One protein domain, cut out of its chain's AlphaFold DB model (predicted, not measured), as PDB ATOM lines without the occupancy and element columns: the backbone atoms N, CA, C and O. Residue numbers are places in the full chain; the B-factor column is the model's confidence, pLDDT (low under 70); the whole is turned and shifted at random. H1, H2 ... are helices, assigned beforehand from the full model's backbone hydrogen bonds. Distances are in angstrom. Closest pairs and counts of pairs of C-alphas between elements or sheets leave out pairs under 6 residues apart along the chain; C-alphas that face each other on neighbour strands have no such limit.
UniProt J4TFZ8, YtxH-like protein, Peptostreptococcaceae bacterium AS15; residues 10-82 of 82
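Overview. This is residues 10 to 82 of the 82 residues of the protein "YtxH-like protein" of Peptostreptococcaceae bacterium AS15 (UniProt J4TFZ8). Three long helices follow one another end to end as the sides of a flat, open triangle with an empty middle; H1 and H2 make one corner, H2 and H3 another, and the third, between Leu 10 and Glu 82, stays open. The 73 printed residues hold the named helices H1, H2, H3 in that order and no named strand: all helix. The whole is extended, with a radius of gyration of the C-alphas of 18.0 A and spans of 54 by 31 by 15 A.

Arrangement. Start at H1, residues 10 to 30; a tight link of 4 residues leads to H2, residues 35 to 55, and the two are apart. One residue, Lys 56, makes the tight link to H3, residues 57 to 80; H2 and H3 meet only through their link. H1 and H3 are apart. In H1, H2 and H3 every O i to N i+4 pair is within hydrogen-bond range.

Along the chain. Find C-alpha 10 at (17.848, -28.524, 65.137); from there H1 runs 29.6 A to C-alpha 30. H2 runs 29.6 A from C-alpha 35 at (32.837, -40.078, 36.610). H3 runs 33.1 A to C-alpha 80 at (5.836, -15.815, 71.250).

Size, cuts and confidence. The C-alphas farthest apart, of Asn 36 and Glu 82, are 54.4 A apart. The printed part has no cut. Look for pLDDT under 70 at residues 32, 35, 81 and 82.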
ATOM      1  N   LEU A  10      16.685 -27.651  65.284       75.69
ATOM      2  CA  LEU A  10      17.848 -28.524  65.137       75.69
ATOM      3  C   LEU A  10      17.531 -29.850  64.435       75.69
ATOM      4  O   LEU A  10      18.298 -30.269  63.576       75.69
ATOM      5  N   ALA A  11      16.419 -30.509  64.758       83.06
ATOM      6  CA  ALA A  11      15.984 -31.734  64.093       83.06
ATOM      7  C   ALA A  11      15.522 -31.485  62.649       83.06
ATOM      8  O   ALA A  11      15.766 -32.330  61.792       83.06
ATOM      9  N   VAL A  12      14.913 -30.331  62.355       85.56
ATOM     10  CA  VAL A  12      14.547 -29.938  60.982       85.56
ATOM     11  C   VAL A  12      15.801 -29.673  60.146       85.56
ATOM     12  O   VAL A  12      15.929 -30.208  59.046       85.56
ATOM     13  N   ILE A  13      16.766 -28.927  60.688       87.50
ATOM     14  CA  ILE A  13      18.053 -28.654  60.032       87.50
ATOM     15  C   ILE A  13      18.835 -29.958  59.827       87.50
ATOM     16  O   ILE A  13      19.264 -30.252  58.712       87.50
ATOM     17  N   LEU A  14      18.976 -30.784  60.870       88.44
ATOM     18  CA  LEU A  14      19.653 -32.082  60.778       88.44
ATOM     19  C   LEU A  14      18.952 -33.019  59.790       88.44
ATOM     20  O   LEU A  14      19.616 -33.664  58.978       88.44
ATOM     21  N   GLY A  15      17.620 -33.066  59.816       91.38
ATOM     22  CA  GLY A  15      16.813 -33.850  58.884       91.38
ATOM     23  C   GLY A  15      16.985 -33.395  57.436       91.38
ATOM     24  O   GLY A  15      17.141 -34.232  56.550       91.38
ATOM     25  N   SER A  16      17.037 -32.082  57.197       91.88
ATOM     26  CA  SER A  16      17.269 -31.494  55.874       91.88
ATOM     27  C   SER A  16      18.659 -31.831  55.328       91.88
ATOM     28  O   SER A  16      18.786 -32.270  54.183       91.88
ATOM     29  N   VAL A  17      19.705 -31.721  56.155       94.25
ATOM     30  CA  VAL A  17      21.079 -32.062  55.751       94.25
ATOM     31  C   VAL A  17      21.182 -33.542  55.380       94.25
ATOM     32  O   VAL A  17      21.675 -33.883  54.303       94.25
ATOM     33  N   VAL A  18      20.681 -34.429  56.245       94.62
ATOM     34  CA  VAL A  18      20.716 -35.879  56.006       94.62
ATOM     35  C   VAL A  18      19.867 -36.255  54.789       94.62
ATOM     36  O   VAL A  18      20.324 -37.009  53.929       94.62
ATOM     37  N   GLY A  19      18.663 -35.690  54.669       92.06
ATOM     38  CA  GLY A  19      17.770 -35.911  53.533       92.06
ATOM     39  C   GLY A  19      18.378 -35.449  52.211       92.06
ATOM     40  O   GLY A  19      18.293 -36.166  51.215       92.06
ATOM     41  N   THR A  20      19.070 -34.309  52.206       94.19
ATOM     42  CA  THR A  20      19.743 -33.778  51.013       94.19
ATOM     43  C   THR A  20      20.903 -34.664  50.576       94.19
ATOM     44  O   THR A  20      21.035 -34.949  49.387       94.19
ATOM     45  N   LEU A  21      21.725 -35.150  51.512       93.50
ATOM     46  CA  LEU A  21      22.828 -36.063  51.196       93.50
ATOM     47  C   LEU A  21      22.320 -37.376  50.595       93.50
ATOM     48  O   LEU A  21      22.812 -37.810  49.553       93.50
ATOM     49  N   ILE A  22      21.307 -37.984  51.219       94.50
ATOM     50  CA  ILE A  22      20.684 -39.211  50.710       94.50
ATOM     51  C   ILE A  22      20.047 -38.949  49.339       94.50
ATOM     52  O   ILE A  22      20.249 -39.731  48.411       94.50
ATOM     53  N   GLY A  23      19.338 -37.831  49.184       89.56
ATOM     54  CA  GLY A  23      18.722 -37.417  47.926       89.56
ATOM     55  C   GLY A  23      19.735 -37.195  46.805       89.56
ATOM     56  O   GLY A  23      19.489 -37.619  45.680       89.56
ATOM     57  N   LEU A  24      20.902 -36.614  47.101       90.00
ATOM     58  CA  LEU A  24      21.993 -36.465  46.137       90.00
ATOM     59  C   LEU A  24      22.559 -37.816  45.712       90.00
ATOM     60  O   LEU A  24      22.736 -38.049  44.521       90.00
ATOM     61  N   VAL A  25      22.822 -38.715  46.662       88.12
ATOM     62  CA  VAL A  25      23.358 -40.051  46.358       88.12
ATOM     63  C   VAL A  25      22.373 -40.839  45.499       88.12
ATOM     64  O   VAL A  25      22.755 -41.367  44.457       88.12
ATOM     65  N   VAL A  26      21.098 -40.874  45.889       89.56
ATOM     66  CA  VAL A  26      20.044 -41.563  45.132       89.56
ATOM     67  C   VAL A  26      19.809 -40.887  43.778       89.56
ATOM     68  O   VAL A  26      19.699 -41.573  42.767       89.56
ATOM     69  N   GLY A  27      19.795 -39.556  43.723       86.31
ATOM     70  CA  GLY A  27      19.626 -38.789  42.490       86.31
ATOM     71  C   GLY A  27      20.763 -39.011  41.494       86.31
ATOM     72  O   GLY A  27      20.504 -39.237  40.314       86.31
ATOM     73  N   LEU A  28      22.012 -39.036  41.965       83.81
ATOM     74  CA  LEU A  28      23.185 -39.371  41.151       83.81
ATOM     75  C   LEU A  28      23.183 -40.845  40.721       83.81
ATOM     76  O   LEU A  28      23.669 -41.166  39.640       83.81
ATOM     77  N   MET A  29      22.629 -41.741  41.542       83.56
ATOM     78  CA  MET A  29      22.493 -43.157  41.200       83.56
ATOM     79  C   MET A  29      21.400 -43.398  40.143       83.56
ATOM     80  O   MET A  29      21.570 -44.254  39.278       83.56
ATOM     81  N   ILE A  30      20.301 -42.634  40.183       80.69
ATOM     82  CA  ILE A  30      19.213 -42.685  39.191       80.69
ATOM     83  C   ILE A  30      19.604 -41.977  37.886       80.69
ATOM     84  O   ILE A  30      19.244 -42.447  36.809       80.69
ATOM     85  N   ALA A  31      20.359 -40.879  37.959       78.81
ATOM     86  CA  ALA A  31      20.910 -40.166  36.809       78.81
ATOM     87  C   ALA A  31      22.442 -40.328  36.756       78.81
ATOM     88  O   ALA A  31      23.177 -39.382  37.063       78.81
ATOM     89  N   PRO A  32      22.951 -41.514  36.371       65.62
ATOM     90  CA  PRO A  32      24.380 -41.771  36.350       65.62
ATOM     91  C   PRO A  32      25.052 -40.965  35.232       65.62
ATOM     92  O   PRO A  32      24.889 -41.255  34.046       65.62
ATOM     93  N   LYS A  33      25.849 -39.962  35.608       70.31
ATOM     94  CA  LYS A  33      26.863 -39.370  34.722       70.31
ATOM     95  C   LYS A  33      28.163 -40.167  34.829       70.31
ATOM     96  O   LYS A  33      28.467 -40.725  35.884       70.31
ATOM     97  N   SER A  34      28.952 -40.222  33.756       73.75
ATOM     98  CA  SER A  34      30.275 -40.848  33.835       73.75
ATOM     99  C   SER A  34      31.160 -40.058  34.810       73.75
ATOM    100  O   SER A  34      31.097 -38.829  34.861       73.75
ATOM    101  N   GLY A  35      31.991 -40.740  35.605       69.69
ATOM    102  CA  GLY A  35      32.837 -40.078  36.610       69.69
ATOM    103  C   GLY A  35      33.808 -39.041  36.024       69.69
ATOM    104  O   GLY A  35      34.142 -38.062  36.690       69.69
ATOM    105  N   ASN A  36      34.216 -39.217  34.762       75.50
ATOM    106  CA  ASN A  36      35.034 -38.239  34.043       75.50
ATOM    107  C   ASN A  36      34.245 -36.965  33.724       75.50
ATOM    108  O   ASN A  36      34.752 -35.859  33.923       75.50
ATOM    109  N   ASP A  37      32.997 -37.123  33.285       78.31
ATOM    110  CA  ASP A  37      32.114 -36.000  32.975       78.31
ATOM    111  C   ASP A  37      31.719 -35.258  34.248       78.31
ATOM    112  O   ASP A  37      31.793 -34.034  34.283       78.31
ATOM    113  N   LEU A  38      31.422 -35.989  35.330       78.81
ATOM    114  CA  LEU A  38      31.092 -35.405  36.629       78.81
ATOM    115  C   LEU A  38      32.235 -34.540  37.170       78.81
ATOM    116  O   LEU A  38      31.999 -33.458  37.699       78.81
ATOM    117  N   ARG A  39      33.491 -34.979  37.017       81.94
ATOM    118  CA  ARG A  39      34.654 -34.200  37.459       81.94
ATOM    119  C   ARG A  39      34.873 -32.956  36.599       81.94
ATOM    120  O   ARG A  39      35.156 -31.891  37.145       81.94
ATOM    121  N   ASN A  40      34.760 -33.080  35.278       83.19
ATOM    122  CA  ASN A  40      34.902 -31.940  34.370       83.19
ATOM    123  C   ASN A  40      33.794 -30.905  34.584       83.19
ATOM    124  O   ASN A  40      34.074 -29.708  34.652       83.19
ATOM    125  N   GLU A  41      32.558 -31.367  34.741       82.50
ATOM    126  CA  GLU A  41      31.402 -30.527  35.020       82.50
ATOM    127  C   GLU A  41      31.521 -29.875  36.395       82.50
ATOM    128  O   GLU A  41      31.365 -28.669  36.495       82.50
ATOM    129  N   LEU A  42      31.940 -30.596  37.440       84.06
ATOM    130  CA  LEU A  42      32.142 -30.000  38.763       84.06
ATOM    131  C   LEU A  42      33.223 -28.906  38.759       84.06
ATOM    132  O   LEU A  42      33.076 -27.891  39.436       84.06
ATOM    133  N   VAL A  43      34.291 -29.070  37.971       86.56
ATOM    134  CA  VAL A  43      35.332 -28.039  37.813       86.56
ATOM    135  C   VAL A  43      34.823 -26.840  37.007       86.56
ATOM    136  O   VAL A  43      35.111 -25.697  37.369       86.56
ATOM    137  N   SER A  44      34.086 -27.080  35.922       87.12
ATOM    138  CA  SER A  44      33.487 -26.035  35.082       87.12
ATOM    139  C   SER A  44      32.417 -25.263  35.850       87.12
ATOM    140  O   SER A  44      32.556 -24.057  36.055       87.12
ATOM    141  N   THR A  45      31.400 -25.967  36.345       85.00
ATOM    142  CA  THR A  45      30.318 -25.417  37.150       85.00
ATOM    143  C   THR A  45      30.865 -24.769  38.408       85.00
ATOM    144  O   THR A  45      30.446 -23.666  38.711       85.00
ATOM    145  N   GLY A  46      31.842 -25.359  39.103       84.50
ATOM    146  CA  GLY A  46      32.441 -24.758  40.300       84.50
ATOM    147  C   GLY A  46      33.125 -23.416  40.025       84.50
ATOM    148  O   GLY A  46      32.938 -22.461  40.778       84.50
ATOM    149  N   LYS A  47      33.866 -23.296  38.914       85.69
ATOM    150  CA  LYS A  47      34.464 -22.016  38.493       85.69
ATOM    151  C   LYS A  47      33.406 -20.976  38.129       85.69
ATOM    152  O   LYS A  47      33.552 -19.808  38.497       85.69
ATOM    153  N   ASP A  48      32.350 -21.390  37.438       85.62
ATOM    154  CA  ASP A  48      31.268 -20.497  37.025       85.62
ATOM    155  C   ASP A  48      30.396 -20.068  38.207       85.62
ATOM    156  O   ASP A  48      30.042 -18.893  38.309       85.62
ATOM    157  N   LEU A  49      30.113 -20.982  39.140       84.56
ATOM    158  CA  LEU A  49      29.412 -20.700  40.387       84.56
ATOM    159  C   LEU A  49      30.234 -19.744  41.242       84.56
ATOM    160  O   LEU A  49      29.689 -18.769  41.726       84.56
ATOM    161  N   MET A  50      31.547 -19.961  41.374       83.75
ATOM    162  CA  MET A  50      32.424 -19.072  42.140       83.75
ATOM    163  C   MET A  50      32.478 -17.667  41.531       83.75
ATOM    164  O   MET A  50      32.418 -16.681  42.262       83.75
ATOM    165  N   LYS A  51      32.553 -17.551  40.199       84.88
ATOM    166  CA  LYS A  51      32.473 -16.249  39.517       84.88
ATOM    167  C   LYS A  51      31.121 -15.577  39.735       84.88
ATOM    168  O   LYS A  51      31.089 -14.411  40.113       84.88
ATOM    169  N   LYS A  52      30.019 -16.304  39.526       81.62
ATOM    170  CA  LYS A  52      28.662 -15.773  39.714       81.62
ATOM    171  C   LYS A  52      28.397 -15.400  41.170       81.62
ATOM    172  O   LYS A  52      27.872 -14.325  41.406       81.62
ATOM    173  N   ALA A  53      28.818 -16.225  42.121       81.31
ATOM    174  CA  ALA A  53      28.705 -15.971  43.552       81.31
ATOM    175  C   ALA A  53      29.538 -14.763  43.971       81.31
ATOM    176  O   ALA A  53      29.074 -13.958  44.758       81.31
ATOM    177  N   LYS A  54      30.740 -14.581  43.412       80.06
ATOM    178  CA  LYS A  54      31.550 -13.392  43.695       80.06
ATOM    179  C   LYS A  54      30.917 -12.113  43.142       80.06
ATOM    180  O   LYS A  54      31.008 -11.080  43.785       80.06
ATOM    181  N   SER A  55      30.291 -12.178  41.967       80.12
ATOM    182  CA  SER A  55      29.638 -11.018  41.346       80.12
ATOM    183  C   SER A  55      28.245 -10.719  41.894       80.12
ATOM    184  O   SER A  55      27.812  -9.583  41.798       80.12
ATOM    185  N   LYS A  56      27.544 -11.721  42.425       81.81
ATOM    186  CA  LYS A  56      26.204 -11.581  43.012       81.81
ATOM    187  C   LYS A  56      26.230 -11.642  44.530       81.81
ATOM    188  O   LYS A  56      25.175 -11.764  45.124       81.81
ATOM    189  N   LYS A  57      27.412 -11.629  45.151       81.19
ATOM    190  CA  LYS A  57      27.538 -11.787  46.597       81.19
ATOM    191  C   LYS A  57      26.760 -10.683  47.292       81.19
ATOM    192  O   LYS A  57      25.882 -10.989  48.069       81.19
ATOM    193  N   ASP A  58      27.045  -9.439  46.951       81.31
ATOM    194  CA  ASP A  58      26.476  -8.311  47.683       81.31
ATOM    195  C   ASP A  58      24.946  -8.272  47.496       81.31
ATOM    196  O   ASP A  58      24.228  -8.420  48.475       81.31
ATOM    197  N   ASP A  59      24.443  -8.321  46.255       83.94
ATOM    198  CA  ASP A  59      22.991  -8.364  45.982       83.94
ATOM    199  C   ASP A  59      22.253  -9.562  46.612       83.94
ATOM    200  O   ASP A  59      21.075  -9.470  46.950       83.94
ATOM    201  N   LEU A  60      22.901 -10.732  46.678       82.56
ATOM    202  CA  LEU A  60      22.269 -11.954  47.176       82.56
ATOM    203  C   LEU A  60      22.305 -12.014  48.700       82.56
ATOM    204  O   LEU A  60      21.366 -12.530  49.286       82.56
ATOM    205  N   PHE A  61      23.381 -11.528  49.322       84.00
ATOM    206  CA  PHE A  61      23.469 -11.423  50.774       84.00
ATOM    207  C   PHE A  61      22.475 -10.386  51.296       84.00
ATOM    208  O   PHE A  61      21.787 -10.701  52.252       84.00
ATOM    209  N   ASP A  62      22.317  -9.243  50.621       84.31
ATOM    210  CA  ASP A  62      21.325  -8.235  51.015       84.31
ATOM    211  C   ASP A  62      19.892  -8.802  50.945       84.31
ATOM    212  O   ASP A  62      19.140  -8.717  51.907       84.31
ATOM    213  N   ALA A  63      19.531  -9.484  49.849       84.38
ATOM    214  CA  ALA A  63      18.215 -10.122  49.726       84.38
ATOM    215  C   ALA A  63      18.009 -11.307  50.692       84.38
ATOM    216  O   ALA A  63      16.888 -11.562  51.124       84.38
ATOM    217  N   LEU A  64      19.075 -12.053  51.005       85.00
ATOM    218  CA  LEU A  64      19.027 -13.145  51.978       85.00
ATOM    219  C   LEU A  64      18.876 -12.621  53.404       85.00
ATOM    220  O   LEU A  64      18.166 -13.251  54.174       85.00
ATOM    221  N   ASP A  65      19.543 -11.524  53.756       87.00
ATOM    222  CA  ASP A  65      19.437 -10.922  55.085       87.00
ATOM    223  C   ASP A  65      18.007 -10.405  55.318       87.00
ATOM    224  O   ASP A  65      17.430 -10.731  56.355       87.00
ATOM    225  N   ASP A  66      17.395  -9.739  54.329       87.38
ATOM    226  CA  ASP A  66      15.989  -9.295  54.394       87.38
ATOM    227  C   ASP A  66      15.017 -10.481  54.593       87.38
ATOM    228  O   ASP A  66      14.122 -10.444  55.437       87.38
ATOM    229  N   GLU A  67      15.200 -11.570  53.837       86.69
ATOM    230  CA  GLU A  67      14.334 -12.756  53.917       86.69
ATOM    231  C   GLU A  67      14.582 -13.569  55.205       86.69
ATOM    232  O   GLU A  67      13.656 -14.154  55.768       86.69
ATOM    233  N   ILE A  68      15.817 -13.588  55.719       86.56
ATOM    234  CA  ILE A  68      16.159 -14.192  57.017       86.56
ATOM    235  C   ILE A  68      15.542 -13.397  58.167       86.56
ATOM    236  O   ILE A  68      15.086 -14.016  59.130       86.56
ATOM    237  N   GLU A  69      15.519 -12.067  58.082       86.25
ATOM    238  CA  GLU A  69      14.881 -11.207  59.080       86.25
ATOM    239  C   GLU A  69      13.359 -11.425  59.087       86.25
ATOM    240  O   GLU A  69      12.794 -11.673  60.148       86.25
ATOM    241  N   GLU A  70      12.709 -11.507  57.918       84.94
ATOM    242  CA  GLU A  70      11.271 -11.822  57.805       84.94
ATOM    243  C   GLU A  70      10.924 -13.226  58.332       84.94
ATOM    244  O   GLU A  70       9.946 -13.410  59.060       84.94
ATOM    245  N   ILE A  71      11.740 -14.236  58.011       85.19
ATOM    246  CA  ILE A  71      11.571 -15.595  58.548       85.19
ATOM    247  C   ILE A  71      11.822 -15.615  60.061       85.19
ATOM    248  O   ILE A  71      11.163 -16.369  60.778       85.19
ATOM    249  N   GLY A  72      12.773 -14.815  60.540       84.69
ATOM    250  CA  GLY A  72      13.096 -14.648  61.952       84.69
ATOM    251  C   GLY A  72      11.939 -14.042  62.738       84.69
ATOM    252  O   GLY A  72      11.564 -14.600  63.768       84.69
ATOM    253  N   ASP A  73      11.334 -12.973  62.224       85.38
ATOM    254  CA  ASP A  73      10.156 -12.326  62.809       85.38
ATOM    255  C   ASP A  73       8.939 -13.252  62.767       85.38
ATOM    256  O   ASP A  73       8.298 -13.459  63.791       85.38
ATOM    257  N   PHE A  74       8.666 -13.917  61.641       82.81
ATOM    258  CA  PHE A  74       7.562 -14.879  61.543       82.81
ATOM    259  C   PHE A  74       7.742 -16.084  62.478       82.81
ATOM    260  O   PHE A  74       6.781 -16.577  63.072       82.81
ATOM    261  N   ALA A  75       8.976 -16.576  62.616       83.06
ATOM    262  CA  ALA A  75       9.291 -17.621  63.579       83.06
ATOM    263  C   ALA A  75       9.135 -17.115  65.015       83.06
ATOM    264  O   ALA A  75       8.605 -17.850  65.840       83.06
ATOM    265  N   SER A  76       9.560 -15.884  65.309       82.12
ATOM    266  CA  SER A  76       9.453 -15.281  66.642       82.12
ATOM    267  C   SER A  76       7.997 -15.020  67.025       82.12
ATOM    268  O   SER A  76       7.603 -15.416  68.110       82.12
ATOM    269  N   ASP A  77       7.171 -14.493  66.120       82.31
ATOM    270  CA  ASP A  77       5.731 -14.292  66.334       82.31
ATOM    271  C   ASP A  77       4.998 -15.618  66.597       82.31
ATOM    272  O   ASP A  77       4.166 -15.697  67.497       82.31
ATOM    273  N   ILE A  78       5.333 -16.694  65.870       76.69
ATOM    274  CA  ILE A  78       4.761 -18.030  66.125       76.69
ATOM    275  C   ILE A  78       5.264 -18.634  67.446       76.69
ATOM    276  O   ILE A  78       4.551 -19.431  68.057       76.69
ATOM    277  N   LEU A  79       6.487 -18.305  67.869       72.69
ATOM    278  CA  LEU A  79       7.080 -18.794  69.117       72.69
ATOM    279  C   LEU A  79       6.618 -17.997  70.348       72.69
ATOM    280  O   LEU A  79       6.537 -18.577  71.427       72.69
ATOM    281  N   ASP A  80       6.305 -16.710  70.188       74.88
ATOM    282  CA  ASP A  80       5.836 -15.815  71.250       74.88
ATOM    283  C   ASP A  80       4.296 -15.812  71.400       74.88
ATOM    284  O   ASP A  80       3.787 -15.347  72.420       74.88
ATOM    285  N   GLU A  81       3.531 -16.368  70.445       62.25
ATOM    286  CA  GLU A  81       2.078 -16.622  70.584       62.25
ATOM    287  C   GLU A  81       1.717 -17.832  71.497       62.25
ATOM    288  O   GLU A  81       0.563 -18.277  71.496       62.25
ATOM    289  N   GLU A  82       2.657 -18.349  72.311       47.84
ATOM    290  CA  GLU A  82       2.426 -19.386  73.350       47.84
ATOM    291  C   GLU A  82       2.242 -18.832  74.781       47.84
ATOM    292  O   GLU A  82       3.106 -18.077  75.284       47.84
TER     293      GLU A  82